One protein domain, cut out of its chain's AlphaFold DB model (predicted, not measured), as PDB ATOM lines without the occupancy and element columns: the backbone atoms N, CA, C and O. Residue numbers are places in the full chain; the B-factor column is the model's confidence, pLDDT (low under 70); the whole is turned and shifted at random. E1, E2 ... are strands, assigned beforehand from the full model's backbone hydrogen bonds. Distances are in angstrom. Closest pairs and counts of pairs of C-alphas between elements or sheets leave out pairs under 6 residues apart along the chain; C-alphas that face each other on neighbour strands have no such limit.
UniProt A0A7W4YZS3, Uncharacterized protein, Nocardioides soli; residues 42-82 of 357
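This is residues 42 to 82 of the 357 residues of an uncharacterized protein of Nocardioides soli (UniProt A0A7W4YZS3). Two small antiparallel hairpins, E1 with E2 and E3 with E4, form a flat, loosely joined pair, linked by residues 60 to 66. The 41 printed residues hold four named strands in the order E1, E2, E3, E4 and no named helix; the class is all strand, with 19 residues in named elements, under half. The whole is only just compact, close to loose, with a radius of gyration of the C-alphas of 10.3 A, and spans 31 by 24 by 8 A.

E1, residues 47 to 52, begins at C-alpha 47 (18.686, -38.078, 7.118) and is 15.3 A long. E2, residues 55 to 59, is 13.1 A long. E3 is residues 67 to 70. E4, residues 78 to 81, ends at C-alpha 81 (11.032, -49.646, 12.066).

In the hairpin E1 and E2, at 139 degrees, N 49 and O 57 are within hydrogen-bond range at 3.0 A. In the hairpin E3 and E4, at 141 degrees, N 69 and O 79 are within range at 2.9 A. E1 and E3 are apart.

The printed part has no cut, no long link and no residue under pLDDT 70.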
ATOM      1  N   ASP A  42      22.589 -38.196  -0.871       83.75
ATOM      2  CA  ASP A  42      22.616 -38.588  -2.290       83.75
ATOM      3  C   ASP A  42      21.227 -38.926  -2.858       83.75
ATOM      4  O   ASP A  42      21.057 -39.003  -4.079       83.75
ATOM      5  N   ALA A  43      20.211 -39.042  -1.999       87.62
ATOM      6  CA  ALA A  43      18.831 -39.297  -2.378       87.62
ATOM      7  C   ALA A  43      17.820 -38.422  -1.614       87.62
ATOM      8  O   ALA A  43      18.083 -37.820  -0.570       87.62
ATOM      9  N   LYS A  44      16.594 -38.342  -2.150       83.94
ATOM     10  CA  LYS A  44      15.479 -37.692  -1.447       83.94
ATOM     11  C   LYS A  44      15.122 -38.496  -0.196       83.94
ATOM     12  O   LYS A  44      14.861 -39.691  -0.294       83.94
ATOM     13  N   GLY A  45      14.995 -37.803   0.934       85.50
ATOM     14  CA  GLY A  45      14.562 -38.398   2.200       85.50
ATOM     15  C   GLY A  45      15.692 -38.980   3.052       85.50
ATOM     16  O   GLY A  45      15.399 -39.548   4.101       85.50
ATOM     17  N   ASP A  46      16.951 -38.818   2.639       89.44
ATOM     18  CA  ASP A  46      18.099 -39.122   3.490       89.44
ATOM     19  C   ASP A  46      18.130 -38.208   4.719       89.44
ATOM     20  O   ASP A  46      17.873 -37.003   4.637       89.44
ATOM     21  N   LEU A  47      18.487 -38.789   5.862       89.81
ATOM     22  CA  LEU A  47      18.686 -38.078   7.118       89.81
ATOM     23  C   LEU A  47      20.167 -38.096   7.496       89.81
ATOM     24  O   LEU A  47      20.810 -39.147   7.489       89.81
ATOM     25  N   LEU A  48      20.695 -36.934   7.876       89.62
ATOM     26  CA  LEU A  48      22.023 -36.824   8.476       89.62
ATOM     27  C   LEU A  48      21.931 -37.168   9.962       89.62
ATOM     28  O   LEU A  48      21.172 -36.548  10.707       89.62
ATOM     29  N   VAL A  49      22.701 -38.166  10.382       90.38
ATOM     30  CA  VAL A  49      22.711 -38.684  11.756       90.38
ATOM     31  C   VAL A  49      24.143 -38.749  12.278       90.38
ATOM     32  O   VAL A  49      25.069 -39.010  11.517       90.38
ATOM     33  N   GLY A  50      24.355 -38.510  13.571       89.31
ATOM     34  CA  GLY A  50      25.680 -38.664  14.181       89.31
ATOM     35  C   GLY A  50      26.039 -40.141  14.338       89.31
ATOM     36  O   GLY A  50      25.234 -40.901  14.870       89.31
ATOM     37  N   THR A  51      27.226 -40.551  13.889       86.62
ATOM     38  CA  THR A  51      27.721 -41.938  14.016       86.62
ATOM     39  C   THR A  51      28.917 -42.072  14.964       86.62
ATOM     40  O   THR A  51      29.239 -43.175  15.393       86.62
ATOM     41  N   ALA A  52      29.581 -40.960  15.288       84.69
ATOM     42  CA  ALA A  52      30.640 -40.828  16.293       84.69
ATOM     43  C   ALA A  52      30.813 -39.328  16.648       84.69
ATOM     44  O   ALA A  52      30.177 -38.492  15.996       84.69
ATOM     45  N   PRO A  53      31.641 -38.947  17.645       84.44
ATOM     46  CA  PRO A  53      31.989 -37.544  17.878       84.44
ATOM     47  C   PRO A  53      32.473 -36.871  16.589       84.44
ATOM     48  O   PRO A  53      33.263 -37.454  15.845       84.44
ATOM     49  N   ASP A  54      31.926 -35.691  16.299       80.62
ATOM     50  CA  ASP A  54      32.225 -34.876  15.112       80.62
ATOM     51  C   ASP A  54      32.103 -35.616  13.760       80.62
ATOM     52  O   ASP A  54      32.625 -35.171  12.742       80.62
ATOM     53  N   THR A  55      31.381 -36.746  13.731       80.31
ATOM     54  CA  THR A  55      31.236 -37.610  12.554       80.31
ATOM     55  C   THR A  55      29.761 -37.817  12.219       80.31
ATOM     56  O   THR A  55      29.012 -38.421  12.994       80.31
ATOM     57  N   ALA A  56      29.348 -37.352  11.041       85.38
ATOM     58  CA  ALA A  56      28.014 -37.581  10.496       85.38
ATOM     59  C   ALA A  56      28.011 -38.752   9.501       85.38
ATOM     60  O   ALA A  56      28.945 -38.932   8.723       85.38
ATOM     61  N   GLY A  57      26.925 -39.519   9.499       87.56
ATOM     62  CA  GLY A  57      26.624 -40.557   8.523       87.56
ATOM     63  C   GLY A  57      25.247 -40.351   7.894       87.56
ATOM     64  O   GLY A  57      24.415 -39.588   8.394       87.56
ATOM     65  N   ARG A  58      25.001 -41.056   6.788       90.31
ATOM     66  CA  ARG A  58      23.705 -41.081   6.102       90.31
ATOM     67  C   ARG A  58      22.817 -42.188   6.666       90.31
ATOM     68  O   ARG A  58      23.211 -43.353   6.667       90.31
ATOM     69  N   LEU A  59      21.589 -41.844   7.045       91.75
ATOM     70  CA  LEU A  59      20.492 -42.792   7.225       91.75
ATOM     71  C   LEU A  59      19.534 -42.662   6.026       91.75
ATOM     72  O   LEU A  59      18.837 -41.650   5.939       91.75
ATOM     73  N   PRO A  60      19.497 -43.638   5.098       91.62
ATOM     74  CA  PRO A  60      18.633 -43.558   3.923       91.62
ATOM     75  C   PRO A  60      17.152 -43.550   4.309       91.62
ATOM     76  O   PRO A  60      16.787 -44.015   5.394       91.62
ATOM     77  N   VAL A  61      16.294 -43.048   3.416       91.19
ATOM     78  CA  VAL A  61      14.836 -43.060   3.613       91.19
ATOM     79  C   VAL A  61      14.315 -44.484   3.863       91.19
ATOM     80  O   VAL A  61      14.721 -45.442   3.203       91.19
ATOM     81  N   GLY A  62      13.423 -44.628   4.842       87.94
ATOM     82  CA  GLY A  62      12.765 -45.899   5.138       87.94
ATOM     83  C   GLY A  62      11.754 -46.301   4.062       87.94
ATOM     84  O   GLY A  62      11.365 -45.505   3.209       87.94
ATOM     85  N   VAL A  63      11.284 -47.549   4.123       85.62
ATOM     86  CA  VAL A  63      10.152 -48.005   3.298       85.62
ATOM     87  C   VAL A  63       8.865 -47.256   3.668       85.62
ATOM     88  O   VAL A  63       8.725 -46.746   4.782       85.62
ATOM     89  N   ASN A  64       7.896 -47.201   2.750       81.50
ATOM     90  CA  ASN A  64       6.594 -46.583   3.021       81.50
ATOM     91  C   ASN A  64       5.946 -47.191   4.273       81.50
ATOM     92  O   ASN A  64       5.846 -48.409   4.401       81.50
ATOM     93  N   GLY A  65       5.478 -46.329   5.177       77.75
ATOM     94  CA  GLY A  65       4.869 -46.745   6.440       77.75
ATOM     95  C   GLY A  65       5.868 -47.042   7.560       77.75
ATOM     96  O   GLY A  65       5.436 -47.249   8.689       77.75
ATOM     97  N   ALA A  66       7.180 -47.021   7.306       83.94
ATOM     98  CA  ALA A  66       8.170 -47.065   8.375       83.94
ATOM     99  C   ALA A  66       8.183 -45.756   9.179       83.94
ATOM    100  O   ALA A  66       8.002 -44.667   8.631       83.94
ATOM    101  N   PHE A  67       8.434 -45.859  10.484       86.31
ATOM    102  CA  PHE A  67       8.650 -44.711  11.362       86.31
ATOM    103  C   PHE A  67      10.039 -44.773  12.000       86.31
ATOM    104  O   PHE A  67      10.630 -45.843  12.165       86.31
ATOM    105  N   LEU A  68      10.581 -43.606  12.338       91.56
ATOM    106  CA  LEU A  68      11.905 -43.490  12.933       91.56
ATOM    107  C   LEU A  68      11.832 -43.804  14.434       91.56
ATOM    108  O   LEU A  68      11.021 -43.222  15.155       91.56
ATOM    109  N   LYS A  69      12.688 -44.708  14.912       89.31
ATOM    110  CA  LYS A  69      12.793 -45.097  16.324       89.31
ATOM    111  C   LYS A  69      14.237 -44.948  16.803       89.31
ATOM    112  O   LYS A  69      15.172 -45.220  16.053       89.31
ATOM    113  N   ALA A  70      14.417 -44.581  18.070       92.50
ATOM    114  CA  ALA A  70      15.705 -44.714  18.746       92.50
ATOM    115  C   ALA A  70      16.096 -46.199  18.897       92.50
ATOM    116  O   ALA A  70      15.319 -47.007  19.411       92.50
ATOM    117  N   ASP A  71      17.302 -46.542  18.456       90.31
ATOM    118  CA  ASP A  71      17.898 -47.875  18.537       90.31
ATOM    119  C   ASP A  71      19.383 -47.741  18.894       90.31
ATOM    120  O   ASP A  71      20.234 -47.513  18.032       90.31
ATOM    121  N   SER A  72      19.699 -47.891  20.182       91.38
ATOM    122  CA  SER A  72      21.063 -47.785  20.709       91.38
ATOM    123  C   SER A  72      22.006 -48.894  20.229       91.38
ATOM    124  O   SER A  72      23.198 -48.834  20.515       91.38
ATOM    125  N   THR A  73      21.502 -49.903  19.507       89.81
ATOM    126  CA  THR A  73      22.334 -50.946  18.892       89.81
ATOM    127  C   THR A  73      22.895 -50.532  17.531       89.81
ATOM    128  O   THR A  73      23.822 -51.168  17.027       89.81
ATOM    129  N   LYS A  74      22.357 -49.468  16.919       91.00
ATOM    130  CA  LYS A  74      22.874 -48.898  15.671       91.00
ATOM    131  C   LYS A  74      23.922 -47.840  15.966       91.00
ATOM    132  O   LYS A  74      23.787 -47.067  16.907       91.00
ATOM    133  N   THR A  75      24.915 -47.738  15.091       88.75
ATOM    134  CA  THR A  75      25.961 -46.708  15.163       88.75
ATOM    135  C   THR A  75      25.384 -45.286  15.137       88.75
ATOM    136  O   THR A  75      25.926 -44.398  15.777       88.75
ATOM    137  N   SER A  76      24.260 -45.077  14.446       89.75
ATOM    138  CA  SER A  76      23.519 -43.809  14.402       89.75
ATOM    139  C   SER A  76      22.610 -43.551  15.612       89.75
ATOM    140  O   SER A  76      22.015 -42.480  15.713       89.75
ATOM    141  N   GLY A  77      22.385 -44.552  16.471       92.06
ATOM    142  CA  GLY A  77      21.358 -44.513  17.518       92.06
ATOM    143  C   GLY A  77      19.908 -44.508  17.005       92.06
ATOM    144  O   GLY A  77      18.982 -44.358  17.804       92.06
ATOM    145  N   LEU A  78      19.685 -44.648  15.691       93.88
ATOM    146  CA  LEU A  78      18.380 -44.528  15.033       93.88
ATOM    147  C   LEU A  78      18.174 -45.647  14.007       93.88
ATOM    148  O   LEU A  78      19.085 -45.980  13.248       93.88
ATOM    149  N   ALA A  79      16.954 -46.173  13.935       92.19
ATOM    150  CA  ALA A  79      16.543 -47.150  12.932       92.19
ATOM    151  C   ALA A  79      15.142 -46.839  12.393       92.19
ATOM    152  O   ALA A  79      14.263 -46.386  13.131       92.19
ATOM    153  N   TRP A  80      14.920 -47.135  11.110       92.62
ATOM    154  CA  TRP A  80      13.572 -47.257  10.566       92.62
ATOM    155  C   TRP A  80      12.971 -48.571  11.036       92.62
ATOM    156  O   TRP A  80      13.537 -49.640  10.808       92.62
ATOM    157  N   VAL A  81      11.826 -48.483  11.695       86.56
ATOM    158  CA  VAL A  81      11.032 -49.646  12.066       86.56
ATOM    159  C   VAL A  81       9.840 -49.664  11.134       86.56
ATOM    160  O   VAL A  81       9.159 -48.645  10.995       86.56
ATOM    161  N   GLU A  82       9.611 -50.796  10.468       83.50
ATOM    162  CA  GLU A  82       8.383 -50.988   9.706       83.50
ATOM    163  C   GLU A  82       7.212 -50.693  10.632       83.50
ATOM    164  O   GLU A  82       7.081 -51.277  11.711       83.50
TER     165      GLU A  82